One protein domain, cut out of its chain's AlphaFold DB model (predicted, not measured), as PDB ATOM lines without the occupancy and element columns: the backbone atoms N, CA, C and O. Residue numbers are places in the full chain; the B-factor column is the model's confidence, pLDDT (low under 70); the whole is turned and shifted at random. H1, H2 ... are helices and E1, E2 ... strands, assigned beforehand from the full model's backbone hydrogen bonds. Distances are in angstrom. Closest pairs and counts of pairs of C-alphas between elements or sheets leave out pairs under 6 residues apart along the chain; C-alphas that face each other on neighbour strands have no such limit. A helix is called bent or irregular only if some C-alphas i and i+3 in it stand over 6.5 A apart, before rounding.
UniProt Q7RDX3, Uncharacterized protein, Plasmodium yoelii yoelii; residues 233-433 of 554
ATOM      1  N   TYR A 233      81.040  36.633  19.521       84.88
ATOM      2  CA  TYR A 233      80.033  35.882  20.265       84.88
ATOM      3  C   TYR A 233      78.663  35.947  19.582       84.88
ATOM      4  O   TYR A 233      78.042  34.915  19.342       84.88
ATOM      5  N   TYR A 234      78.202  37.148  19.234       81.06
ATOM      6  CA  TYR A 234      76.889  37.324  18.623       81.06
ATOM      7  C   TYR A 234      76.801  36.770  17.200       81.06
ATOM      8  O   TYR A 234      75.732  36.304  16.820       81.06
ATOM      9  N   GLU A 235      77.906  36.722  16.453       83.19
ATOM     10  CA  GLU A 235      77.987  35.974  15.194       83.19
ATOM     11  C   GLU A 235      77.681  34.483  15.416       83.19
ATOM     12  O   GLU A 235      76.809  33.931  14.747       83.19
ATOM     13  N   GLN A 236      78.328  33.849  16.400       87.06
ATOM     14  CA  GLN A 236      78.104  32.434  16.732       87.06
ATOM     15  C   GLN A 236      76.656  32.162  17.150       87.06
ATOM     16  O   GLN A 236      76.037  31.206  16.684       87.06
ATOM     17  N   VAL A 237      76.100  33.026  18.005       84.81
ATOM     18  CA  VAL A 237      74.703  32.937  18.452       84.81
ATOM     19  C   VAL A 237      73.742  33.071  17.268       84.81
ATOM     20  O   VAL A 237      72.813  32.274  17.138       84.81
ATOM     21  N   ALA A 238      73.981  34.045  16.387       81.56
ATOM     22  CA  ALA A 238      73.172  34.295  15.200       81.56
ATOM     23  C   ALA A 238      73.176  33.118  14.229       81.56
ATOM     24  O   ALA A 238      72.114  32.689  13.781       81.56
ATOM     25  N   ILE A 239      74.359  32.582  13.933       87.19
ATOM     26  CA  ILE A 239      74.516  31.415  13.067       87.19
ATOM     27  C   ILE A 239      73.773  30.222  13.662       87.19
ATOM     28  O   ILE A 239      72.987  29.594  12.957       87.19
ATOM     29  N   TYR A 240      73.946  29.951  14.961       88.81
ATOM     30  CA  TYR A 240      73.243  28.849  15.614       88.81
ATOM     31  C   TYR A 240      71.722  28.956  15.449       88.81
ATOM     32  O   TYR A 240      71.082  27.998  15.027       88.81
ATOM     33  N   TYR A 241      71.154  30.133  15.713       85.12
ATOM     34  CA  TYR A 241      69.719  30.364  15.561       85.12
ATOM     35  C   TYR A 241      69.238  30.218  14.113       85.12
ATOM     36  O   TYR A 241      68.226  29.566  13.868       85.12
ATOM     37  N   LYS A 242      69.960  30.792  13.140       86.38
ATOM     38  CA  LYS A 242      69.612  30.670  11.714       86.38
ATOM     39  C   LYS A 242      69.571  29.199  11.284       86.38
ATOM     40  O   LYS A 242      68.627  28.782  10.613       86.38
ATOM     41  N   ILE A 243      70.556  28.408  11.711       91.25
ATOM     42  CA  ILE A 243      70.623  26.969  11.430       91.25
ATOM     43  C   ILE A 243      69.497  26.216  12.155       91.25
ATOM     44  O   ILE A 243      68.856  25.360  11.551       91.25
ATOM     45  N   GLU A 244      69.195  26.563  13.407       89.06
ATOM     46  CA  GLU A 244      68.089  25.978  14.182       89.06
ATOM     47  C   GLU A 244      66.723  26.207  13.526       89.06
ATOM     48  O   GLU A 244      65.911  25.284  13.456       89.06
ATOM     49  N   VAL A 245      66.473  27.401  12.989       87.56
ATOM     50  CA  VAL A 245      65.250  27.695  12.230       87.56
ATOM     51  C   VAL A 245      65.167  26.824  10.974       87.56
ATOM     52  O   VAL A 245      64.142  26.177  10.755       87.56
ATOM     53  N   ILE A 246      66.244  26.746  10.181       90.88
ATOM     54  CA  ILE A 246      66.295  25.904   8.973       90.88
ATOM     55  C   ILE A 246      66.045  24.431   9.327       90.88
ATOM     56  O   ILE A 246      65.221  23.777   8.690       90.88
ATOM     57  N   PHE A 247      66.707  23.919  10.364       92.81
ATOM     58  CA  PHE A 247      66.551  22.541  10.815       92.81
ATOM     59  C   PHE A 247      65.112  22.233  11.246       92.81
ATOM     60  O   PHE A 247      64.516  21.266  10.773       92.81
ATOM     61  N   ASN A 248      64.519  23.082  12.089       90.12
ATOM     62  CA  ASN A 248      63.145  22.894  12.559       90.12
ATOM     63  C   ASN A 248      62.131  22.919  11.412       90.12
ATOM     64  O   ASN A 248      61.145  22.179  11.432       90.12
ATOM     65  N   GLU A 249      62.367  23.741  10.392       90.88
ATOM     66  CA  GLU A 249      61.545  23.740   9.190       90.88
ATOM     67  C   GLU A 249      61.710  22.474   8.347       90.88
ATOM     68  O   GLU A 249      60.701  21.961   7.873       90.88
ATOM     69  N   ILE A 250      62.927  21.938   8.193       92.81
ATOM     70  CA  ILE A 250      63.156  20.652   7.511       92.81
ATOM     71  C   ILE A 250      62.410  19.532   8.240       92.81
ATOM     72  O   ILE A 250      61.694  18.753   7.607       92.81
ATOM     73  N   VAL A 251      62.523  19.471   9.571       90.50
ATOM     74  CA  VAL A 251      61.820  18.477  10.399       90.50
ATOM     75  C   VAL A 251      60.308  18.612  10.223       90.50
ATOM     76  O   VAL A 251      59.616  17.617   9.998       90.50
ATOM     77  N   LYS A 252      59.785  19.843  10.274       89.69
ATOM     78  CA  LYS A 252      58.359  20.116  10.077       89.69
ATOM     79  C   LYS A 252      57.892  19.741   8.670       89.69
ATOM     80  O   LYS A 252      56.890  19.051   8.538       89.69
ATOM     81  N   TYR A 253      58.615  20.148   7.631       91.44
ATOM     82  CA  TYR A 253      58.263  19.848   6.245       91.44
ATOM     83  C   TYR A 253      58.280  18.344   5.978       91.44
ATOM     84  O   TYR A 253      57.376  17.820   5.328       91.44
ATOM     85  N   THR A 254      59.271  17.640   6.529       90.44
ATOM     86  CA  THR A 254      59.346  16.179   6.458       90.44
ATOM     87  C   THR A 254      58.142  15.555   7.147       90.44
ATOM     88  O   THR A 254      57.484  14.702   6.566       90.44
ATOM     89  N   LYS A 255      57.781  16.026   8.344       87.00
ATOM     90  CA  LYS A 255      56.586  15.572   9.063       87.00
ATOM     91  C   LYS A 255      55.288  15.802   8.294       87.00
ATOM     92  O   LYS A 255      54.453  14.907   8.254       87.00
ATOM     93  N   ASP A 256      55.118  16.972   7.694       87.88
ATOM     94  CA  ASP A 256      53.873  17.331   7.014       87.88
ATOM     95  C   ASP A 256      53.697  16.570   5.682       87.88
ATOM     96  O   ASP A 256      52.570  16.358   5.238       87.88
ATOM     97  N   ASN A 257      54.796  16.121   5.062       85.62
ATOM     98  CA  ASN A 257      54.795  15.448   3.757       85.62
ATOM     99  C   ASN A 257      55.119  13.944   3.822       85.62
ATOM    100  O   ASN A 257      55.187  13.290   2.781       85.62
ATOM    101  N   TYR A 258      55.297  13.379   5.019       78.81
ATOM    102  CA  TYR A 258      55.618  11.966   5.220       78.81
ATOM    103  C   TYR A 258      54.577  11.270   6.105       78.81
ATOM    104  O   TYR A 258      54.152  11.799   7.125       78.81
ATOM    105  N   SER A 259      54.185  10.042   5.759       74.00
ATOM    106  CA  SER A 259      53.155   9.265   6.480       74.00
ATOM    107  C   SER A 259      53.650   8.524   7.741       74.00
ATOM    108  O   SER A 259      53.098   7.480   8.082       74.00
ATOM    109  N   LEU A 260      54.708   8.998   8.408       65.56
ATOM    110  CA  LEU A 260      55.266   8.372   9.621       65.56
ATOM    111  C   LEU A 260      54.586   8.908  10.878       65.56
ATOM    112  O   LEU A 260      54.037  10.010  10.879       65.56
ATOM    113  N   ASP A 261      54.678   8.141  11.969       73.62
ATOM    114  CA  ASP A 261      54.381   8.676  13.293       73.62
ATOM    115  C   ASP A 261      55.367   9.816  13.599       73.62
ATOM    116  O   ASP A 261      56.566   9.744  13.313       73.62
ATOM    117  N   VAL A 262      54.853  10.885  14.198       72.44
ATOM    118  CA  VAL A 262      55.626  12.052  14.634       72.44
ATOM    119  C   VAL A 262      56.822  11.640  15.497       72.44
ATOM    120  O   VAL A 262      57.884  12.253  15.405       72.44
ATOM    121  N   ASN A 263      56.667  10.587  16.301       76.75
ATOM    122  CA  ASN A 263      57.721  10.066  17.163       76.75
ATOM    123  C   ASN A 263      58.892   9.465  16.374       76.75
ATOM    124  O   ASN A 263      60.038   9.618  16.795       76.75
ATOM    125  N   ASP A 264      58.635   8.835  15.226       80.25
ATOM    126  CA  ASP A 264      59.684   8.229  14.397       80.25
ATOM    127  C   ASP A 264      60.530   9.305  13.714       80.25
ATOM    128  O   ASP A 264      61.751   9.190  13.640       80.25
ATOM    129  N   ILE A 265      59.898  10.403  13.289       82.00
ATOM    130  CA  ILE A 265      60.591  11.558  12.707       82.00
ATOM    131  C   ILE A 265      61.449  12.252  13.766       82.00
ATOM    132  O   ILE A 265      62.623  12.519  13.527       82.00
ATOM    133  N   ILE A 266      60.907  12.497  14.963       81.19
ATOM    134  CA  ILE A 266      61.674  13.110  16.060       81.19
ATOM    135  C   ILE A 266      62.890  12.247  16.424       81.19
ATOM    136  O   ILE A 266      63.988  12.780  16.573       81.19
ATOM    137  N   LYS A 267      62.727  10.921  16.513       85.00
ATOM    138  CA  LYS A 267      63.843   9.994  16.759       85.00
ATOM    139  C   LYS A 267      64.861   9.997  15.625       85.00
ATOM    140  O   LYS A 267      66.062   9.990  15.883       85.00
ATOM    141  N   LEU A 268      64.410  10.043  14.372       87.00
ATOM    142  CA  LEU A 268      65.296  10.075  13.210       87.00
ATOM    143  C   LEU A 268      66.193  11.321  13.212       87.00
ATOM    144  O   LEU A 268      67.388  11.199  12.958       87.00
ATOM    145  N   PHE A 269      65.661  12.481  13.590       89.19
ATOM    146  CA  PHE A 269      66.417  13.736  13.660       89.19
ATOM    147  C   PHE A 269      67.057  14.013  15.041       89.19
ATOM    148  O   PHE A 269      67.548  15.115  15.279       89.19
ATOM    149  N   SER A 270      67.086  13.027  15.948       87.19
ATOM    150  CA  SER A 270      67.726  13.106  17.272       87.19
ATOM    151  C   SER A 270      68.943  12.174  17.388       87.19
ATOM    152  O   SER A 270      69.008  11.131  16.731       87.19
ATOM    153  N   LEU A 271      69.899  12.536  18.254       86.12
ATOM    154  CA  LEU A 271      71.060  11.710  18.630       86.12
ATOM    155  C   LEU A 271      70.900  11.010  19.990       86.12
ATOM    156  O   LEU A 271      71.790  10.268  20.391       86.12
ATOM    157  N   GLU A 272      69.800  11.232  20.716       83.06
ATOM    158  CA  GLU A 272      69.635  10.734  22.095       83.06
ATOM    159  C   GLU A 272      69.744   9.203  22.203       83.06
ATOM    160  O   GLU A 272      70.444   8.686  23.082       83.06
ATOM    161  N   ASP A 273      69.116   8.475  21.277       80.25
ATOM    162  CA  ASP A 273      69.166   7.012  21.232       80.25
ATOM    163  C   ASP A 273      70.574   6.513  20.864       80.25
ATOM    164  O   ASP A 273      71.127   5.649  21.549       80.25
ATOM    165  N   SER A 274      71.194   7.105  19.837       82.00
ATOM    166  CA  SER A 274      72.550   6.770  19.378       82.00
ATOM    167  C   SER A 274      73.594   7.006  20.485       82.00
ATOM    168  O   SER A 274      74.455   6.163  20.732       82.00
ATOM    169  N   ILE A 275      73.480   8.106  21.236       80.31
ATOM    170  CA  ILE A 275      74.327   8.392  22.406       80.31
ATOM    171  C   ILE A 275      74.117   7.352  23.506       80.31
ATOM    172  O   ILE A 275      75.087   6.870  24.097       80.31
ATOM    173  N   SER A 276      72.862   6.983  23.769       76.81
ATOM    174  CA  SER A 276      72.531   5.968  24.769       76.81
ATOM    175  C   SER A 276      73.151   4.612  24.418       76.81
ATOM    176  O   SER A 276      73.692   3.954  25.305       76.81
ATOM    177  N   GLN A 277      73.169   4.225  23.140       76.12
ATOM    178  CA  GLN A 277      73.836   3.005  22.669       76.12
ATOM    179  C   GLN A 277      75.357   3.065  22.867       76.12
ATOM    180  O   GLN A 277      75.931   2.165  23.476       76.12
ATOM    181  N   VAL A 278      76.014   4.148  22.437       74.94
ATOM    182  CA  VAL A 278      77.472   4.318  22.606       74.94
ATOM    183  C   VAL A 278      77.870   4.300  24.083       74.94
ATOM    184  O   VAL A 278      78.868   3.679  24.451       74.94
ATOM    185  N   SER A 279      77.060   4.921  24.947       70.81
ATOM    186  CA  SER A 279      77.322   4.993  26.389       70.81
ATOM    187  C   SER A 279      77.452   3.617  27.056       70.81
ATOM    188  O   SER A 279      78.286   3.448  27.945       70.81
ATOM    189  N   GLN A 280      76.698   2.616  26.583       71.94
ATOM    190  CA  GLN A 280      76.720   1.242  27.105       71.94
ATOM    191  C   GLN A 280      78.042   0.512  26.835       71.94
ATOM    192  O   GLN A 280      78.397  -0.402  27.575       71.94
ATOM    193  N   HIS A 281      78.777   0.918  25.799       70.00
ATOM    194  CA  HIS A 281      80.060   0.322  25.417       70.00
ATOM    195  C   HIS A 281      81.261   1.108  25.959       70.00
ATOM    196  O   HIS A 281      82.389   0.615  25.945       70.00
ATOM    197  N   SER A 282      81.027   2.305  26.503       61.53
ATOM    198  CA  SER A 282      82.024   3.074  27.243       61.53
ATOM    199  C   SER A 282      81.985   2.700  28.732       61.53
ATOM    200  O   SER A 282      81.384   3.391  29.548       61.53
ATOM    201  N   ASN A 283      82.638   1.601  29.120       48.56
ATOM    202  CA  ASN A 283      82.673   1.112  30.515       48.56
ATOM    203  C   ASN A 283      83.324   2.076  31.542       48.56
ATOM    204  O   ASN A 283      83.397   1.748  32.725       48.56
ATOM    205  N   ASN A 284      83.765   3.269  31.130       43.59
ATOM    206  CA  ASN A 284      84.489   4.232  31.957       43.59
ATOM    207  C   ASN A 284      83.722   5.554  32.116       43.59
ATOM    208  O   ASN A 284      84.221   6.628  31.782       43.59
ATOM    209  N   MET A 285      82.546   5.524  32.745       44.34
ATOM    210  CA  MET A 285      82.213   6.665  33.600       44.34
ATOM    211  C   MET A 285      83.143   6.597  34.823       44.34
ATOM    212  O   MET A 285      82.941   5.771  35.704       44.34
ATOM    213  N   LEU A 286      84.161   7.473  34.847       38.31
ATOM    214  CA  LEU A 286      85.137   7.717  35.932       38.31
ATOM    215  C   LEU A 286      86.445   6.891  35.972       38.31
ATOM    216  O   LEU A 286      87.093   6.890  37.015       38.31
ATOM    217  N   THR A 287      86.927   6.308  34.864       31.28
ATOM    218  CA  THR A 287      88.375   5.990  34.731       31.28
ATOM    219  C   THR A 287      88.956   6.354  33.345       31.28
ATOM    220  O   THR A 287      88.876   5.634  32.358       31.28
ATOM    221  N   ASP A 288      89.514   7.560  33.323       38.53
ATOM    222  CA  ASP A 288      90.626   8.131  32.553       38.53
ATOM    223  C   ASP A 288      90.698   8.402  31.043       38.53
ATOM    224  O   ASP A 288      91.433   9.346  30.762       38.53
ATOM    225  N   GLU A 289      90.013   7.787  30.065       46.75
ATOM    226  CA  GLU A 289      90.419   8.119  28.664       46.75
ATOM    227  C   GLU A 289      89.365   8.499  27.616       46.75
ATOM    228  O   GLU A 289      89.759   9.096  26.619       46.75
ATOM    229  N   SER A 290      88.054   8.363  27.843       46.31
ATOM    230  CA  SER A 290      87.072   8.911  26.886       46.31
ATOM    231  C   SER A 290      85.722   9.255  27.521       46.31
ATOM    232  O   SER A 290      84.982   8.367  27.945       46.31
ATOM    233  N   LEU A 291      85.370  10.542  27.572       60.44
ATOM    234  CA  LEU A 291      84.053  11.023  28.009       60.44
ATOM    235  C   LEU A 291      83.176  11.307  26.782       60.44
ATOM    236  O   LEU A 291      83.614  12.015  25.882       60.44
ATOM    237  N   ILE A 292      81.926  10.839  26.733       60.81
ATOM    238  CA  ILE A 292      80.984  11.375  25.733       60.81
ATOM    239  C   ILE A 292      80.890  12.889  25.950       60.81
ATOM    240  O   ILE A 292      80.750  13.352  27.087       60.81
ATOM    241  N   TYR A 293      81.044  13.654  24.871       64.00
ATOM    242  CA  TYR A 293      81.063  15.104  24.945       64.00
ATOM    243  C   TYR A 293      79.725  15.631  25.484       64.00
ATOM    244  O   TYR A 293      78.668  15.400  24.900       64.00
ATOM    245  N   ASP A 294      79.785  16.354  26.603       59.75
ATOM    246  CA  ASP A 294      78.629  16.938  27.281       59.75
ATOM    247  C   ASP A 294      78.770  18.462  27.311       59.75
ATOM    248  O   ASP A 294      79.667  19.009  27.963       59.75
ATOM    249  N   MET A 295      77.844  19.151  26.642       58.59
ATOM    250  CA  MET A 295      77.799  20.613  26.607       58.59
ATOM    251  C   MET A 295      77.605  21.243  27.991       58.59
ATOM    252  O   MET A 295      78.057  22.359  28.210       58.59
ATOM    253  N   ASN A 296      77.020  20.545  28.971       53.69
ATOM    254  CA  ASN A 296      76.940  21.047  30.351       53.69
ATOM    255  C   ASN A 296      78.316  21.111  31.039       53.69
ATOM    256  O   ASN A 296      78.492  21.798  32.046       53.69
ATOM    257  N   LYS A 297      79.303  20.371  30.518       53.78
ATOM    258  CA  LYS A 297      80.673  20.285  31.043       53.78
ATOM    259  C   LYS A 297      81.686  20.994  30.141       53.78
ATOM    260  O   LYS A 297      82.885  20.954  30.431       53.78
ATOM    261  N   SER A 298      81.228  21.689  29.096       52.03
ATOM    262  CA  SER A 298      82.081  22.350  28.101       52.03
ATOM    263  C   SER A 298      82.961  23.463  28.679       52.03
ATOM    264  O   SER A 298      83.981  23.819  28.093       52.03
ATOM    265  N   ASN A 299      82.622  23.965  29.869       47.69
ATOM    266  CA  ASN A 299      83.393  24.977  30.597       47.69
ATOM    267  C   ASN A 299      84.793  24.500  31.033       47.69
ATOM    268  O   ASN A 299      85.552  25.308  31.553       47.69
ATOM    269  N   TYR A 300      85.142  23.218  30.844       47.78
ATOM    270  CA  TYR A 300      86.422  22.618  31.258       47.78
ATOM    271  C   TYR A 300      87.301  22.122  30.100       47.78
ATOM    272  O   TYR A 300      88.357  21.525  30.342       47.78
ATOM    273  N   ILE A 301      86.893  22.324  28.845       45.62
ATOM    274  CA  ILE A 301      87.615  21.756  27.701       45.62
ATOM    275  C   ILE A 301      88.969  22.453  27.556       45.62
ATOM    276  O   ILE A 301      89.056  23.641  27.251       45.62
ATOM    277  N   LYS A 302      90.054  21.689  27.729       50.50
ATOM    278  CA  LYS A 302      91.389  22.144  27.323       50.50
ATOM    279  C   LYS A 302      91.410  22.170  25.793       50.50
ATOM    280  O   LYS A 302      91.189  21.136  25.176       50.50
ATOM    281  N   TYR A 303      91.714  23.319  25.197       49.47
ATOM    282  CA  TYR A 303      91.576  23.612  23.758       49.47
ATOM    283  C   TYR A 303      92.371  22.711  22.788       49.47
ATOM    284  O   TYR A 303      92.240  22.860  21.578       49.47
ATOM    285  N   ASN A 304      93.165  21.768  23.309       50.69
ATOM    286  CA  ASN A 304      94.052  20.878  22.556       50.69
ATOM    287  C   ASN A 304      93.658  19.390  22.696       50.69
ATOM    288  O   ASN A 304      94.512  18.519  22.543       50.69
ATOM    289  N   GLN A 305      92.424  19.077  23.102       54.81
ATOM    290  CA  GLN A 305      91.990  17.685  23.270       54.81
ATOM    291  C   GLN A 305      91.405  17.114  21.975       54.81
ATOM    292  O   GLN A 305      90.604  17.768  21.314       54.81
ATOM    293  N   LEU A 306      91.806  15.883  21.643       51.78
ATOM    294  CA  LEU A 306      91.293  15.129  20.500       51.78
ATOM    295  C   LEU A 306      89.868  14.641  20.777       51.78
ATOM    296  O   LEU A 306      89.618  14.002  21.804       51.78
ATOM    297  N   ILE A 307      88.970  14.933  19.841       66.38
ATOM    298  CA  ILE A 307      87.606  14.410  19.794       66.38
ATOM    299  C   ILE A 307      87.600  13.226  18.829       66.38
ATOM    300  O   ILE A 307      88.070  13.339  17.697       66.38
ATOM    301  N   HIS A 308      87.088  12.091  19.289       71.94
ATOM    302  CA  HIS A 308      86.868  10.910  18.476       71.94
ATOM    303  C   HIS A 308      85.403  10.830  18.054       71.94
ATOM    304  O   HIS A 308      84.505  11.091  18.849       71.94
ATOM    305  N   GLU A 309      85.176  10.478  16.797       73.75
ATOM    306  CA  GLU A 309      83.853  10.364  16.195       73.75
ATOM    307  C   GLU A 309      83.467   8.891  16.114       73.75
ATOM    308  O   GLU A 309      84.275   8.077  15.671       73.75
ATOM    309  N   VAL A 310      82.246   8.569  16.534       74.81
ATOM    310  CA  VAL A 310      81.675   7.222  16.482       74.81
ATOM    311  C   VAL A 310      80.374   7.280  15.693       74.81
ATOM    312  O   VAL A 310      79.513   8.108  15.993       74.81
ATOM    313  N   VAL A 311      80.223   6.369  14.730       80.00
ATOM    314  CA  VAL A 311      78.989   6.182  13.954       80.00
ATOM    315  C   VAL A 311      78.388   4.834  14.351       80.00
ATOM    316  O   VAL A 311      78.876   3.787  13.900       80.00
ATOM    317  N   PRO A 312      77.376   4.809  15.237       76.88
ATOM    318  CA  PRO A 312      76.825   3.566  15.769       76.88
ATOM    319  C   PRO A 312      76.309   2.627  14.683       76.88
ATOM    320  O   PRO A 312      76.436   1.410  14.790       76.88
ATOM    321  N   GLU A 313      75.769   3.203  13.612       79.38
ATOM    322  CA  GLU A 313      75.139   2.470  12.526       79.38
ATOM    323  C   GLU A 313      76.155   1.845  11.538       79.38
ATOM    324  O   GLU A 313      75.779   0.991  10.734       79.38
ATOM    325  N   ASP A 314      77.450   2.194  11.600       76.56
ATOM    326  CA  ASP A 314      78.460   1.766  10.612       76.56
ATOM    327  C   ASP A 314      79.326   0.558  11.000       76.56
ATOM    328  O   ASP A 314      80.156   0.125  10.197       76.56
ATOM    329  N   GLY A 315      79.130  -0.060  12.167       71.81
ATOM    330  CA  GLY A 315      79.884  -1.265  12.511       71.81
ATOM    331  C   GLY A 315      79.911  -1.596  13.994       71.81
ATOM    332  O   GLY A 315      78.994  -1.282  14.744       71.81
ATOM    333  N   ASN A 316      80.985  -2.258  14.429       80.69
ATOM    334  CA  ASN A 316      81.149  -2.647  15.823       80.69
ATOM    335  C   ASN A 316      81.440  -1.418  16.702       80.69
ATOM    336  O   ASN A 316      82.581  -0.961  16.786       80.69
ATOM    337  N   ILE A 317      80.399  -0.900  17.361       77.19
ATOM    338  CA  ILE A 317      80.459   0.261  18.267       77.19
ATOM    339  C   ILE A 317      81.554   0.084  19.323       77.19
ATOM    340  O   ILE A 317      82.305   1.017  19.596       77.19
ATOM    341  N   GLU A 318      81.689  -1.117  19.888       75.38
ATOM    342  CA  GLU A 318      82.692  -1.412  20.914       75.38
ATOM    343  C   GLU A 318      84.120  -1.228  20.382       75.38
ATOM    344  O   GLU A 318      84.985  -0.706  21.081       75.38
ATOM    345  N   GLU A 319      84.372  -1.629  19.138       75.75
ATOM    346  CA  GLU A 319      85.677  -1.481  18.496       75.75
ATOM    347  C   GLU A 319      85.968  -0.023  18.117       75.75
ATOM    348  O   GLU A 319      87.074   0.453  18.364       75.75
ATOM    349  N   GLN A 320      84.975   0.709  17.598       74.62
ATOM    350  CA  GLN A 320      85.099   2.146  17.325       74.62
ATOM    351  C   GLN A 320      85.448   2.918  18.606       74.62
ATOM    352  O   GLN A 320      86.425   3.660  18.639       74.62
ATOM    353  N   VAL A 321      84.717   2.660  19.695       73.50
ATOM    354  CA  VAL A 321      84.972   3.277  21.004       73.50
ATOM    355  C   VAL A 321      86.362   2.909  21.539       73.50
ATOM    356  O   VAL A 321      87.080   3.794  21.996       73.50
ATOM    357  N   LYS A 322      86.784   1.638  21.452       70.94
ATOM    358  CA  LYS A 322      88.114   1.188  21.919       70.94
ATOM    359  C   LYS A 322      89.279   1.750  21.105       70.94
ATOM    360  O   LYS A 322      90.346   1.982  21.664       70.94
ATOM    361  N   ASN A 323      89.095   1.945  19.802       65.00
ATOM    362  CA  ASN A 323      90.124   2.484  18.910       65.00
ATOM    363  C   ASN A 323      90.241   4.017  19.000       65.00
ATOM    364  O   ASN A 323      91.186   4.607  18.464       65.00
ATOM    365  N   GLY A 324      89.301   4.676  19.681       59.56
ATOM    366  CA  GLY A 324      89.327   6.107  19.920       59.56
ATOM    367  C   GLY A 324      90.418   6.518  20.907       59.56
ATOM    368  O   GLY A 324      90.183   6.574  22.104       59.56
ATOM    369  N   ASN A 325      91.582   6.949  20.413       53.75
ATOM    370  CA  ASN A 325      92.616   7.629  21.221       53.75
ATOM    371  C   ASN A 325      92.199   9.055  21.686       53.75
ATOM    372  O   ASN A 325      93.050   9.880  22.033       53.75
ATOM    373  N   GLY A 326      90.909   9.400  21.599       52.72
ATOM    374  CA  GLY A 326      90.369  10.732  21.876       52.72
ATOM    375  C   GLY A 326      89.802  10.840  23.288       52.72
ATOM    376  O   GLY A 326      89.073   9.964  23.738       52.72
ATOM    377  N   ARG A 327      90.078  11.962  23.966       57.94
ATOM    378  CA  ARG A 327      89.572  12.229  25.327       57.94
ATOM    379  C   ARG A 327      88.062  12.432  25.381       57.94
ATOM    380  O   ARG A 327      87.468  12.260  26.446       57.94
ATOM    381  N   TYR A 328      87.454  12.808  24.254       66.25
ATOM    382  CA  TYR A 328      86.009  12.936  24.121       66.25
ATOM    383  C   TYR A 328      85.474  12.129  22.942       66.25
ATOM    384  O   TYR A 328      86.111  12.105  21.894       66.25
ATOM    385  N   ILE A 329      84.294  11.529  23.105       72.81
ATOM    386  CA  ILE A 329      83.558  10.839  22.038       72.81
ATOM    387  C   ILE A 329      82.370  11.701  21.608       72.81
ATOM    388  O   ILE A 329      81.611  12.181  22.453       72.81
ATOM    389  N   VAL A 330      82.200  11.875  20.301       77.88
ATOM    390  CA  VAL A 330      81.002  12.452  19.681       77.88
ATOM    391  C   VAL A 330      80.344  11.417  18.789       77.88
ATOM    392  O   VAL A 330      81.023  10.589  18.186       77.88
ATOM    393  N   VAL A 331      79.019  11.469  18.725       80.44
ATOM    394  CA  VAL A 331      78.212  10.518  17.966       80.44
ATOM    395  C   VAL A 331      77.668  11.216  16.729       80.44
ATOM    396  O   VAL A 331      77.069  12.286  16.839       80.44
ATOM    397  N   THR A 332      77.882  10.628  15.560       86.06
ATOM    398  CA  THR A 332      77.259  11.057  14.300       86.06
ATOM    399  C   THR A 332      76.253  10.006  13.846       86.06
ATOM    400  O   THR A 332      76.196   8.908  14.399       86.06
ATOM    401  N   LYS A 333      75.393  10.379  12.894       84.94
ATOM    402  CA  LYS A 333      74.287   9.540  12.434       84.94
ATOM    403  C   LYS A 333      74.415   9.272  10.945       84.94
ATOM    404  O   LYS A 333      74.600  10.213  10.179       84.94
ATOM    405  N   ASN A 334      74.251   8.013  10.558       85.19
ATOM    406  CA  ASN A 334      74.059   7.610   9.168       85.19
ATOM    407  C   ASN A 334      72.557   7.375   8.929       85.19
ATOM    408  O   ASN A 334      71.988   6.433   9.488       85.19
ATOM    409  N   LEU A 335      71.887   8.241   8.156       86.62
ATOM    410  CA  LEU A 335      70.428   8.169   8.013       86.62
ATOM    411  C   LEU A 335      69.987   6.982   7.161       86.62
ATOM    412  O   LEU A 335      68.974   6.367   7.492       86.62
ATOM    413  N   GLU A 336      70.733   6.629   6.110       87.94
ATOM    414  CA  GLU A 336      70.446   5.442   5.297       87.94
ATOM    415  C   GLU A 336      70.342   4.186   6.167       87.94
ATOM    416  O   GLU A 336      69.344   3.459   6.106       87.94
ATOM    417  N   LYS A 337      71.328   3.978   7.042       86.06
ATOM    418  CA  LYS A 337      71.353   2.823   7.944       86.06
ATOM    419  C   LYS A 337      70.385   2.946   9.116       86.06
ATOM    420  O   LYS A 337      69.799   1.943   9.504       86.06
ATOM    421  N   ALA A 338      70.173   4.146   9.658       85.31
ATOM    422  CA  ALA A 338      69.216   4.357  10.746       85.31
ATOM    423  C   ALA A 338      67.758   4.116  10.313       85.31
ATOM    424  O   ALA A 338      66.926   3.735  11.136       85.31
ATOM    425  N   ILE A 339      67.432   4.357   9.039       87.19
ATOM    426  CA  ILE A 339      66.093   4.112   8.485       87.19
ATOM    427  C   ILE A 339      65.883   2.623   8.171       87.19
ATOM    428  O   ILE A 339      64.748   2.152   8.271       87.19
ATOM    429  N   ASP A 340      66.950   1.907   7.794       84.38
ATOM    430  CA  ASP A 340      66.963   0.464   7.481       84.38
ATOM    431  C   ASP A 340      65.833   0.028   6.516       84.38
ATOM    432  O   ASP A 340      65.260  -1.058   6.586       84.38
ATOM    433  N   ASP A 341      65.458   0.928   5.603       87.56
ATOM    434  CA  ASP A 341      64.443   0.717   4.572       87.56
ATOM    435  C   ASP A 341      64.744   1.637   3.385       87.56
ATOM    436  O   ASP A 341      64.512   2.850   3.423       87.56
ATOM    437  N   SER A 342      65.236   1.046   2.295       88.81
ATOM    438  CA  SER A 342      65.666   1.788   1.108       88.81
ATOM    439  C   SER A 342      64.541   2.592   0.456       88.81
ATOM    440  O   SER A 342      64.791   3.661  -0.102       88.81
ATOM    441  N   LYS A 343      63.283   2.135   0.519       88.75
ATOM    442  CA  LYS A 343      62.153   2.891  -0.042       88.75
ATOM    443  C   LYS A 343      61.855   4.112   0.813       88.75
ATOM    444  O   LYS A 343      61.631   5.188   0.260       88.75
ATOM    445  N   LYS A 344      61.875   3.952   2.138       87.81
ATOM    446  CA  LYS A 344      61.656   5.064   3.068       87.81
ATOM    447  C   LYS A 344      62.784   6.083   3.005       87.81
ATOM    448  O   LYS A 344      62.501   7.268   2.886       87.81
ATOM    449  N   TYR A 345      64.035   5.626   2.997       91.75
ATOM    450  CA  TYR A 345      65.205   6.484   2.824       91.75
ATOM    451  C   TYR A 345      65.068   7.354   1.576       91.75
ATOM    452  O   TYR A 345      65.119   8.579   1.654       91.75
ATOM    453  N   ASN A 346      64.775   6.723   0.435       91.56
ATOM    454  CA  ASN A 346      64.579   7.428  -0.823       91.56
ATOM    455  C   ASN A 346      63.480   8.493  -0.731       91.56
ATOM    456  O   ASN A 346      63.696   9.620  -1.165       91.56
ATOM    457  N   LEU A 347      62.333   8.151  -0.140       90.56
ATOM    458  CA  LEU A 347      61.212   9.073   0.004       90.56
ATOM    459  C   LEU A 347      61.549  10.259   0.927       90.56
ATOM    460  O   LEU A 347      61.210  11.392   0.594       90.56
ATOM    461  N   ILE A 348      62.236  10.023   2.051       91.38
ATOM    462  CA  ILE A 348      62.666  11.084   2.980       91.38
ATOM    463  C   ILE A 348      63.648  12.028   2.283       91.38
ATOM    464  O   ILE A 348      63.447  13.241   2.315       91.38
ATOM    465  N   MET A 349      64.664  11.489   1.601       94.44
ATOM    466  CA  MET A 349      65.647  12.305   0.878       94.44
ATOM    467  C   MET A 349      64.993  13.130  -0.235       94.44
ATOM    468  O   MET A 349      65.319  14.305  -0.397       94.44
ATOM    469  N   ASP A 350      64.021  12.563  -0.953       93.44
ATOM    470  CA  ASP A 350      63.278  13.283  -1.992       93.44
ATOM    471  C   ASP A 350      62.399  14.405  -1.393       93.44
ATOM    472  O   ASP A 350      62.323  15.498  -1.956       93.44
ATOM    473  N   ILE A 351      61.785  14.192  -0.223       93.88
ATOM    474  CA  ILE A 351      61.011  15.226   0.489       93.88
ATOM    475  C   ILE A 351      61.908  16.372   0.961       93.88
ATOM    476  O   ILE A 351      61.574  17.538   0.743       93.88
ATOM    477  N   ILE A 352      63.068  16.067   1.545       94.75
ATOM    478  CA  ILE A 352      64.035  17.090   1.963       94.75
ATOM    479  C   ILE A 352      64.575  17.837   0.736       94.75
ATOM    480  O   ILE A 352      64.670  19.065   0.752       94.75
ATOM    481  N   LYS A 353      64.844  17.137  -0.373       95.56
ATOM    482  CA  LYS A 353      65.230  17.774  -1.640       95.56
ATOM    483  C   LYS A 353      64.170  18.753  -2.132       95.56
ATOM    484  O   LYS A 353      64.510  19.851  -2.564       95.56
ATOM    485  N   ASN A 354      62.896  18.372  -2.063       94.56
ATOM    486  CA  ASN A 354      61.787  19.225  -2.482       94.56
ATOM    487  C   ASN A 354      61.666  20.474  -1.604       94.56
ATOM    488  O   ASN A 354      61.454  21.559  -2.139       94.56
ATOM    489  N   TYR A 355      61.896  20.352  -0.294       94.62
ATOM    490  CA  TYR A 355      62.014  21.511   0.590       94.62
ATOM    491  C   TYR A 355      63.142  22.454   0.147       94.62
ATOM    492  O   TYR A 355      62.923  23.654  -0.009       94.62
ATOM    493  N   LEU A 356      64.341  21.921  -0.107       94.25
ATOM    494  CA  LEU A 356      65.485  22.723  -0.556       94.25
ATOM    495  C   LEU A 356      65.212  23.403  -1.901       94.25
ATOM    496  O   LEU A 356      65.568  24.565  -2.092       94.25
ATOM    497  N   ILE A 357      64.557  22.700  -2.828       92.94
ATOM    498  CA  ILE A 357      64.098  23.263  -4.100       92.94
ATOM    499  C   ILE A 357      63.164  24.437  -3.827       92.94
ATOM    500  O   ILE A 357      63.451  25.523  -4.316       92.94
ATOM    501  N   GLN A 358      62.135  24.248  -2.998       90.69
ATOM    502  CA  GLN A 358      61.143  25.272  -2.674       90.69
ATOM    503  C   GLN A 358      61.781  26.528  -2.063       90.69
ATOM    504  O   GLN A 358      61.482  27.642  -2.483       90.69
ATOM    505  N   VAL A 359      62.703  26.367  -1.109       88.00
ATOM    506  CA  VAL A 359      63.418  27.501  -0.494       88.00
ATOM    507  C   VAL A 359      64.274  28.248  -1.521       88.00
ATOM    508  O   VAL A 359      64.448  29.458  -1.417       88.00
ATOM    509  N   THR A 360      64.800  27.550  -2.529       87.25
ATOM    510  CA  THR A 360      65.738  28.114  -3.510       87.25
ATOM    511  C   THR A 360      65.087  28.536  -4.828       87.25
ATOM    512  O   THR A 360      65.791  29.019  -5.713       87.25
ATOM    513  N   GLU A 361      63.760  28.435  -4.968       84.88
ATOM    514  CA  GLU A 361      63.027  28.725  -6.214       84.88
ATOM    515  C   GLU A 361      63.334  30.110  -6.800       84.88
ATOM    516  O   GLU A 361      63.483  30.258  -8.016       84.88
ATOM    517  N   ASN A 362      63.503  31.109  -5.931       78.88
ATOM    518  CA  ASN A 362      63.752  32.496  -6.324       78.88
ATOM    519  C   ASN A 362      65.201  32.759  -6.775       78.88
ATOM    520  O   ASN A 362      65.477  33.807  -7.358       78.88
ATOM    521  N   ASN A 363      66.128  31.816  -6.568       80.62
ATOM    522  CA  ASN A 363      67.517  31.930  -7.005       80.62
ATOM    523  C   ASN A 363      67.865  30.819  -8.009       80.62
ATOM    524  O   ASN A 363      68.191  29.692  -7.640       80.62
ATOM    525  N   LYS A 364      67.837  31.155  -9.305       80.81
ATOM    526  CA  LYS A 364      68.029  30.191 -10.406       80.81
ATOM    527  C   LYS A 364      69.367  29.448 -10.356       80.81
ATOM    528  O   LYS A 364      69.415  28.282 -10.745       80.81
ATOM    529  N   GLU A 365      70.437  30.105  -9.914       80.25
ATOM    530  CA  GLU A 365      71.771  29.503  -9.839       80.25
ATOM    531  C   GLU A 365      71.814  28.440  -8.737       80.25
ATOM    532  O   GLU A 365      72.116  27.275  -9.014       80.25
ATOM    533  N   ILE A 366      71.397  28.809  -7.525       83.81
ATOM    534  CA  ILE A 366      71.367  27.908  -6.366       83.81
ATOM    535  C   ILE A 366      70.370  26.769  -6.602       83.81
ATOM    536  O   ILE A 366      70.701  25.606  -6.384       83.81
ATOM    537  N   LEU A 367      69.193  27.059  -7.162       87.62
ATOM    538  CA  LEU A 367      68.207  26.050  -7.551       87.62
ATOM    539  C   LEU A 367      68.798  25.002  -8.505       87.62
ATOM    540  O   LEU A 367      68.507  23.808  -8.393       87.62
ATOM    541  N   SER A 368      69.623  25.432  -9.464       86.88
ATOM    542  CA  SER A 368      70.272  24.517 -10.408       86.88
ATOM    543  C   SER A 368      71.286  23.595  -9.724       86.88
ATOM    544  O   SER A 368      71.403  22.432 -10.115       86.88
ATOM    545  N   MET A 369      71.973  24.089  -8.688       88.50
ATOM    546  CA  MET A 369      72.875  23.305  -7.846       88.50
ATOM    547  C   MET A 369      72.082  22.307  -6.996       88.50
ATOM    548  O   MET A 369      72.360  21.113  -7.061       88.50
ATOM    549  N   VAL A 370      71.035  22.756  -6.297       90.44
ATOM    550  CA  VAL A 370      70.182  21.900  -5.450       90.44
ATOM    551  C   VAL A 370      69.546  20.760  -6.247       90.44
ATOM    552  O   VAL A 370      69.524  19.614  -5.800       90.44
ATOM    553  N   LYS A 371      69.080  21.024  -7.474       90.94
ATOM    554  CA  LYS A 371      68.519  19.979  -8.348       90.94
ATOM    555  C   LYS A 371      69.522  18.871  -8.685       90.94
ATOM    556  O   LYS A 371      69.098  17.730  -8.878       90.94
ATOM    557  N   LYS A 372      70.820  19.184  -8.734       91.94
ATOM    558  CA  LYS A 372      71.897  18.229  -9.036       91.94
ATOM    559  C   LYS A 372      72.360  17.416  -7.827       91.94
ATOM    560  O   LYS A 372      73.010  16.404  -8.053       91.94
ATOM    561  N   LEU A 373      72.014  17.818  -6.600       91.06
ATOM    562  CA  LEU A 373      72.400  17.086  -5.389       91.06
ATOM    563  C   LEU A 373      71.862  15.651  -5.425       91.06
ATOM    564  O   LEU A 373      70.677  15.425  -5.717       91.06
ATOM    565  N   GLY A 374      72.745  14.696  -5.155       91.25
ATOM    566  CA  GLY A 374      72.412  13.299  -4.928       91.25
ATOM    567  C   GLY A 374      71.771  13.086  -3.557       91.25
ATOM    568  O   GLY A 374      71.620  14.012  -2.764       91.25
ATOM    569  N   LYS A 375      71.366  11.846  -3.277       89.44
ATOM    570  CA  LYS A 375      70.773  11.483  -1.979       89.44
ATOM    571  C   LYS A 375      71.820  11.471  -0.870       89.44
ATOM    572  O   LYS A 375      71.539  11.967   0.210       89.44
ATOM    573  N   GLU A 376      73.027  11.015  -1.190       87.81
ATOM    574  CA  GLU A 376      74.189  11.043  -0.296       87.81
ATOM    575  C   GLU A 376      74.542  12.476   0.132       87.81
ATOM    576  O   GLU A 376      74.759  12.721   1.314       87.81
ATOM    577  N   ASP A 377      74.493  13.447  -0.791       90.06
ATOM    578  CA  ASP A 377      74.744  14.861  -0.468       90.06
ATOM    579  C   ASP A 377      73.695  15.420   0.512       90.06
ATOM    580  O   ASP A 377      74.007  16.224   1.392       90.06
ATOM    581  N   ILE A 378      72.431  15.008   0.355       91.88
ATOM    582  CA  ILE A 378      71.327  15.431   1.227       91.88
ATOM    583  C   ILE A 378      71.438  14.758   2.593       91.88
ATOM    584  O   ILE A 378      71.249  15.429   3.605       91.88
ATOM    585  N   ASP A 379      71.759  13.466   2.629       90.62
ATOM    586  CA  ASP A 379      72.007  12.724   3.865       90.62
ATOM    587  C   ASP A 379      73.132  13.389   4.665       90.62
ATOM    588  O   ASP A 379      72.919  13.790   5.808       90.62
ATOM    589  N   GLN A 380      74.275  13.649   4.021       89.75
ATOM    590  CA  GLN A 380      75.403  14.331   4.648       89.75
ATOM    591  C   GLN A 380      75.008  15.706   5.205       89.75
ATOM    592  O   GLN A 380      75.287  15.993   6.370       89.75
ATOM    593  N   PHE A 381      74.318  16.528   4.411       91.62
ATOM    594  CA  PHE A 381      73.836  17.841   4.848       91.62
ATOM    595  C   PHE A 381      72.934  17.735   6.088       91.62
ATOM    596  O   PHE A 381      73.084  18.484   7.053       91.62
ATOM    597  N   VAL A 382      72.001  16.784   6.103       92.69
ATOM    598  CA  VAL A 382      71.083  16.589   7.230       92.69
ATOM    599  C   VAL A 382      71.813  16.039   8.457       92.69
ATOM    600  O   VAL A 382      71.560  16.506   9.569       92.69
ATOM    601  N   ALA A 383      72.731  15.090   8.286       90.25
ATOM    602  CA  ALA A 383      73.545  14.543   9.366       90.25
ATOM    603  C   ALA A 383      74.412  15.629  10.029       90.25
ATOM    604  O   ALA A 383      74.477  15.702  11.259       90.25
ATOM    605  N   GLN A 384      74.999  16.532   9.232       91.25
ATOM    606  CA  GLN A 384      75.733  17.707   9.716       91.25
ATOM    607  C   GLN A 384      74.831  18.658  10.513       91.25
ATOM    608  O   GLN A 384      75.219  19.113  11.593       91.25
ATOM    609  N   LEU A 385      73.600  18.907  10.049       93.25
ATOM    610  CA  LEU A 385      72.621  19.703  10.794       93.25
ATOM    611  C   LEU A 385      72.231  19.051  12.127       93.25
ATOM    612  O   LEU A 385      72.229  19.732  13.151       93.25
ATOM    613  N   ILE A 386      71.940  17.746  12.144       92.31
ATOM    614  CA  ILE A 386      71.611  17.001  13.373       92.31
ATOM    615  C   ILE A 386      72.763  17.117  14.380       92.31
ATOM    616  O   ILE A 386      72.542  17.454  15.546       92.31
ATOM    617  N   PHE A 387      73.998  16.890  13.921       90.31
ATOM    618  CA  PHE A 387      75.196  17.019  14.746       90.31
ATOM    619  C   PHE A 387      75.333  18.429  15.329       90.31
ATOM    620  O   PHE A 387      75.493  18.595  16.542       90.31
ATOM    621  N   PHE A 388      75.221  19.450  14.478       91.06
ATOM    622  CA  PHE A 388      75.369  20.843  14.875       91.06
ATOM    623  C   PHE A 388      74.289  21.279  15.873       91.06
ATOM    624  O   PHE A 388      74.593  21.929  16.874       91.06
ATOM    625  N   ILE A 389      73.031  20.897  15.649       90.00
ATOM    626  CA  ILE A 389      71.924  21.228  16.553       90.00
ATOM    627  C   ILE A 389      72.077  20.532  17.899       90.00
ATOM    628  O   ILE A 389      71.734  21.119  18.926       90.00
ATOM    629  N   HIS A 390      72.629  19.323  17.938       86.69
ATOM    630  CA  HIS A 390      72.874  18.635  19.198       86.69
ATOM    631  C   HIS A 390      74.051  19.254  19.969       86.69
ATOM    632  O   HIS A 390      73.889  19.699  21.110       86.69
ATOM    633  N   TYR A 391      75.227  19.333  19.342       83.19
ATOM    634  CA  TYR A 391      76.477  19.687  20.016       83.19
ATOM    635  C   TYR A 391      76.814  21.181  20.006       83.19
ATOM    636  O   TYR A 391      77.576  21.635  20.856       83.19
ATOM    637  N   GLY A 392      76.262  21.968  19.085       84.19
ATOM    638  CA  GLY A 392      76.561  23.395  18.939       84.19
ATOM    639  C   GLY A 392      77.922  23.703  18.302       84.19
ATOM    640  O   GLY A 392      78.392  24.826  18.400       84.19
ATOM    641  N   PHE A 393      78.595  22.747  17.667       86.00
ATOM    642  CA  PHE A 393      79.819  23.008  16.899       86.00
ATOM    643  C   PHE A 393      79.823  22.199  15.600       86.00
ATOM    644  O   PHE A 393      79.011  21.292  15.425       86.00
ATOM    645  N   LEU A 394      80.689  22.581  14.665       87.50
ATOM    646  CA  LEU A 394      80.722  22.045  13.306       87.50
ATOM    647  C   LEU A 394      81.329  20.640  13.269       87.50
ATOM    648  O   LEU A 394      82.355  20.382  13.903       87.50
ATOM    649  N   LEU A 395      80.719  19.755  12.479       84.06
ATOM    650  CA  LEU A 395      81.308  18.470  12.119       84.06
ATOM    651  C   LEU A 395      82.282  18.688  10.958       84.06
ATOM    652  O   LEU A 395      81.859  18.893   9.824       84.06
ATOM    653  N   VAL A 396      83.585  18.653  11.236       72.88
ATOM    654  CA  VAL A 396      84.615  18.776  10.196       72.88
ATOM    655  C   VAL A 396      85.090  17.382   9.796       72.88
ATOM    656  O   VAL A 396      85.723  16.683  10.588       72.88
ATOM    657  N   THR A 397      84.774  16.990   8.563       68.31
ATOM    658  CA  THR A 397      85.160  15.704   7.958       68.31
ATOM    659  C   THR A 397      86.494  15.766   7.201       68.31
ATOM    660  O   THR A 397      87.016  14.730   6.795       68.31
ATOM    661  N   GLU A 398      87.067  16.967   7.051       65.50
ATOM    662  CA  GLU A 398      88.392  17.226   6.469       65.50
ATOM    663  C   GLU A 398      89.543  16.662   7.330       65.50
ATOM    664  O   GLU A 398      89.334  16.237   8.470       65.50
ATOM    665  N   ASP A 399      90.777  16.666   6.803       58.12
ATOM    666  CA  ASP A 399      91.957  16.089   7.471       58.12
ATOM    667  C   ASP A 399      92.127  16.605   8.914       58.12
ATOM    668  O   ASP A 399      92.560  17.735   9.173       58.12
ATOM    669  N   LYS A 400      91.818  15.718   9.869       58.41
ATOM    670  CA  LYS A 400      91.771  15.990  11.312       58.41
ATOM    671  C   LYS A 400      93.123  16.461  11.871       58.41
ATOM    672  O   LYS A 400      93.155  17.043  12.952       58.41
ATOM    673  N   HIS A 401      94.236  16.257  11.160       52.09
ATOM    674  CA  HIS A 401      95.559  16.745  11.569       52.09
ATOM    675  C   HIS A 401      95.763  18.256  11.373       52.09
ATOM    676  O   HIS A 401      96.702  18.811  11.947       52.09
ATOM    677  N   MET A 402      94.900  18.925  10.601       49.91
ATOM    678  CA  MET A 402      94.974  20.370  10.341       49.91
ATOM    679  C   MET A 402      93.856  21.182  11.011       49.91
ATOM    680  O   MET A 402      93.837  22.405  10.885       49.91
ATOM    681  N   VAL A 403      92.945  20.525  11.733       52.72
ATOM    682  CA  VAL A 403      91.759  21.152  12.331       52.72
ATOM    683  C   VAL A 403      92.008  21.441  13.810       52.72
ATOM    684  O   VAL A 403      92.213  20.530  14.613       52.72
ATOM    685  N   TYR A 404      91.964  22.716  14.193       61.66
ATOM    686  CA  TYR A 404      92.014  23.130  15.593       61.66
ATOM    687  C   TYR A 404      90.605  23.321  16.152       61.66
ATOM    688  O   TYR A 404      89.642  23.564  15.430       61.66
ATOM    689  N   PHE A 405      90.471  23.315  17.479       63.56
ATOM    690  CA  PHE A 405      89.177  23.538  18.135       63.56
ATOM    691  C   PHE A 405      88.532  24.889  17.754       63.56
ATOM    692  O   PHE A 405      87.314  25.036  17.781       63.56
ATOM    693  N   SER A 406      89.331  25.896  17.381       66.44
ATOM    694  CA  SER A 406      88.827  27.177  16.865       66.44
ATOM    695  C   SER A 406      88.108  27.071  15.520       66.44
ATOM    696  O   SER A 406      87.267  27.921  15.235       66.44
ATOM    697  N   ASP A 407      88.430  26.059  14.719       68.75
ATOM    698  CA  ASP A 407      87.849  25.836  13.393       68.75
ATOM    699  C   ASP A 407      86.484  25.133  13.484       68.75
ATOM    700  O   ASP A 407      85.692  25.198  12.552       68.75
ATOM    701  N   LEU A 408      86.161  24.542  14.642       76.75
ATOM    702  CA  LEU A 408      84.870  23.898  14.913       76.75
ATOM    703  C   LEU A 408      83.776  24.900  15.328       76.75
ATOM    704  O   LEU A 408      82.596  24.563  15.371       76.75
ATOM    705  N   ILE A 409      84.143  26.137  15.676       83.50
ATOM    706  CA  ILE A 409      83.206  27.159  16.168       83.50
ATOM    707  C   ILE A 409      82.356  27.699  15.002       83.50
ATOM    708  O   ILE A 409      82.932  28.012  13.957       83.50
ATOM    709  N   PRO A 410      81.032  27.906  15.163       87.62
ATOM    710  CA  PRO A 410      80.191  28.461  14.103       87.62
ATOM    711  C   PRO A 410      80.533  29.924  13.803       87.62
ATOM    712  O   PRO A 410      80.108  30.840  14.497       87.62
ATOM    713  N   THR A 411      81.295  30.142  12.740       85.81
ATOM    714  CA  THR A 411      81.502  31.451  12.101       85.81
ATOM    715  C   THR A 411      81.254  31.286  10.609       85.81
ATOM    716  O   THR A 411      81.396  30.174  10.091       85.81
ATOM    717  N   TYR A 412      80.927  32.358   9.886       84.31
ATOM    718  CA  TYR A 412      80.704  32.242   8.436       84.31
ATOM    719  C   TYR A 412      81.953  31.718   7.707       84.31
ATOM    720  O   TYR A 412      81.851  30.948   6.754       84.31
ATOM    721  N   THR A 413      83.141  32.075   8.207       83.38
ATOM    722  CA  THR A 413      84.419  31.578   7.677       83.38
ATOM    723  C   THR A 413      84.597  30.085   7.934       83.38
ATOM    724  O   THR A 413      84.999  29.352   7.033       83.38
ATOM    725  N   ASN A 414      84.296  29.617   9.147       83.88
ATOM    726  CA  ASN A 414      84.462  28.208   9.495       83.88
ATOM    727  C   ASN A 414      83.427  27.320   8.805       83.88
ATOM    728  O   ASN A 414      83.788  26.241   8.360       83.88
ATOM    729  N   LEU A 415      82.189  27.791   8.632       86.88
ATOM    730  CA  LEU A 415      81.187  27.108   7.810       86.88
ATOM    731  C   LEU A 415      81.695  26.901   6.381       86.88
ATOM    732  O   LEU A 415      81.643  25.794   5.856       86.88
ATOM    733  N   TYR A 416      82.268  27.941   5.768       85.00
ATOM    734  CA  TYR A 416      82.846  27.820   4.430       85.00
ATOM    735  C   TYR A 416      84.010  26.816   4.390       85.00
ATOM    736  O   TYR A 416      84.084  25.989   3.485       85.00
ATOM    737  N   ARG A 417      84.900  26.853   5.390       79.88
ATOM    738  CA  ARG A 417      86.036  25.919   5.510       79.88
ATOM    739  C   ARG A 417      85.618  24.478   5.801       79.88
ATOM    740  O   ARG A 417      86.319  23.570   5.383       79.88
ATOM    741  N   ALA A 418      84.494  24.284   6.484       80.94
ATOM    742  CA  ALA A 418      83.879  22.983   6.730       80.94
ATOM    743  C   ALA A 418      83.052  22.481   5.529       80.94
ATOM    744  O   ALA A 418      82.360  21.476   5.644       80.94
ATOM    745  N   ASN A 419      83.116  23.177   4.386       82.19
ATOM    746  CA  ASN A 419      82.374  22.863   3.167       82.19
ATOM    747  C   ASN A 419      80.835  22.932   3.325       82.19
ATOM    748  O   ASN A 419      80.090  22.348   2.544       82.19
ATOM    749  N   GLU A 420      80.334  23.731   4.274       86.62
ATOM    750  CA  GLU A 420      78.899  23.961   4.528       86.62
ATOM    751  C   GLU A 420      78.298  24.996   3.554       86.62
ATOM    752  O   GLU A 420      77.581  25.930   3.930       86.62
ATOM    753  N   VAL A 421      78.630  24.880   2.265       86.12
ATOM    754  CA  VAL A 421      78.292  25.888   1.246       86.12
ATOM    755  C   VAL A 421      76.782  25.981   1.032       86.12
ATOM    756  O   VAL A 421      76.249  27.088   0.949       86.12
ATOM    757  N   LEU A 422      76.071  24.849   0.990       87.94
ATOM    758  CA  LEU A 422      74.612  24.839   0.856       87.94
ATOM    759  C   LEU A 422      73.940  25.563   2.030       87.94
ATOM    760  O   LEU A 422      73.033  26.366   1.820       87.94
ATOM    761  N   LEU A 423      74.423  25.337   3.253       90.62
ATOM    762  CA  LEU A 423      73.903  25.984   4.453       90.62
ATOM    763  C   LEU A 423      74.098  27.504   4.412       90.62
ATOM    764  O   LEU A 423      73.170  28.252   4.716       90.62
ATOM    765  N   LEU A 424      75.275  27.966   3.976       89.00
ATOM    766  CA  LEU A 424      75.551  29.391   3.769       89.00
ATOM    767  C   LEU A 424      74.578  30.025   2.765       89.00
ATOM    768  O   LEU A 424      74.053  31.105   3.027       89.00
ATOM    769  N   GLN A 425      74.300  29.340   1.655       87.19
ATOM    770  CA  GLN A 425      73.363  29.814   0.632       87.19
ATOM    771  C   GLN A 425      71.915  29.861   1.137       87.19
ATOM    772  O   GLN A 425      71.207  30.836   0.892       87.19
ATOM    773  N   LEU A 426      71.474  28.847   1.887       87.75
ATOM    774  CA  LEU A 426      70.140  28.842   2.498       87.75
ATOM    775  C   LEU A 426      69.980  29.976   3.511       87.75
ATOM    776  O   LEU A 426      68.933  30.621   3.548       87.75
ATOM    777  N   MET A 427      71.010  30.238   4.318       86.50
ATOM    778  CA  MET A 427      70.985  31.352   5.263       86.50
ATOM    779  C   MET A 427      70.920  32.707   4.553       86.50
ATOM    780  O   MET A 427      70.205  33.592   5.014       86.50
ATOM    781  N   ASP A 428      71.635  32.865   3.439       83.25
ATOM    782  CA  ASP A 428      71.593  34.082   2.625       83.25
ATOM    783  C   ASP A 428      70.194  34.309   2.030       83.25
ATOM    784  O   ASP A 428      69.608  35.373   2.212       83.25
ATOM    785  N   ILE A 429      69.608  33.279   1.410       81.44
ATOM    786  CA  ILE A 429      68.259  33.359   0.826       81.44
ATOM    787  C   ILE A 429      67.194  33.641   1.887       81.44
ATOM    788  O   ILE A 429      66.225  34.324   1.606       81.44
ATOM    789  N   LYS A 430      67.315  33.092   3.096       78.69
ATOM    790  CA  LYS A 430      66.238  33.203   4.089       78.69
ATOM    791  C   LYS A 430      66.310  34.425   4.981       78.69
ATOM    792  O   LYS A 430      65.279  34.866   5.475       78.69
ATOM    793  N   PHE A 431      67.516  34.900   5.266       77.12
ATOM    794  CA  PHE A 431      67.724  35.917   6.295       77.12
ATOM    795  C   PHE A 431      68.359  37.199   5.757       77.12
ATOM    796  O   PHE A 431      68.398  38.181   6.492       77.12
ATOM    797  N   GLU A 432      68.866  37.204   4.519       66.75
ATOM    798  CA  GLU A 432      69.556  38.362   3.934       66.75
ATOM    799  C   GLU A 432      68.860  38.919   2.677       66.75
ATOM    800  O   GLU A 432      69.218  40.016   2.240       66.75
ATOM    801  N   SER A 433      67.885  38.213   2.086       55.91
ATOM    802  CA  SER A 433      67.074  38.746   0.982       55.91
ATOM    803  C   SER A 433      65.937  39.621   1.511       55.91
ATOM    804  O   SER A 433      65.172  39.181   2.365       55.91
TER     805      SER A 433
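AT A GLANCE: This is residues 233 to 433 of the 554 residues of an uncharacterized protein of Plasmodium yoelii yoelii (UniProt Q7RDX3). A small parallel sheet of two strands, E1 and E2, with H3 and H5 packed on it, forms a lobe at one end of the domain, and a larger lobe of crossed helices, H1, H7, H9 and H12 among them, forms the other. H9 runs through the middle, and the hairpin of H7 and H8 lies at the end far from the sheet. The 201 printed residues hold twelve named helices and two named strands, in the order H1 H2 H3 H4 E1 H5 E2 H6 H7 H8 H9 H10 H11 H12, and the class is mostly helix. The whole is compact, with a radius of gyration of the C-alphas of 17.5 A and spans of 54 by 39 by 27 A.

IN THESE COORDINATES: E1 is residues 307 to 310 and E2 residues 328 to 331, with H5, residues 317 to 323, between them. Before E1 come H1, residues 233 to 257, 36.4 A long from C-alpha 233 at (80.033, 35.882, 20.265), then H2, 262 to 268, H3, 272 to 281, and H4, 295 to 300. H4 is irregular: C-alphas 296 and 299 are 7.6 A apart. After E2 come H6, 335 to 339, H7, 342 to 360, 26.7 A, H8, 364 to 372, H9, 375 to 391, 24.2 A, H10, 405 to 408, H11, 412 to 417, and H12, 421 to 431, ending with C-alpha 431 at (67.724, 35.917, 6.295).

HOW THE PARTS SIT: E1 and E2 are parallel, with N 308 and O 328 2.8 A apart and N 310 and O 330 2.9 A apart, both within hydrogen-bond range. E1, H5 and E2 form a strand-helix-strand unit, two parallel strands joined through a helix, with a right-handed crossover. H3 touches H5, closest at the C-alphas of His 281 and Glu 318, 5.5 A. H9 touches H1 at a steep tilt of 53 degrees, with the C-alphas of Glu 244 and Ile 389 closest, 6.5 A. H7 and H8 form a hairpin, closest at the C-alphas of Thr 360 and Leu 367, 5.2 A. H11 and H12 form another, closest at the C-alphas of Leu 415 and Val 421, 7.3 A. H2 and H6 only just touch, with 3 pairs of C-alphas within 8 A. H4 and H10 touch no helix. Every O i to N i+4 pair is within hydrogen-bond range in H1, H2, H5, H6, H7, H9, H11 and H12, but 4 of 6 in H3, 4 of 5 in H8 and 0 of 2 in H4, where 2 of 3 O i to N i+3 pairs are; H10 is too short for an O i to N i+4 pair.

THE WHOLE: The C-alphas farthest apart, of Thr 287 and Lys 364, are 55.1 A apart. The printed part has no cut; the links H3 to H4 and H9 to H10 are long. The mean pLDDT of the printed part is 78.1; 46 residues are under 70, among them 282 to 307 and 397 to 407.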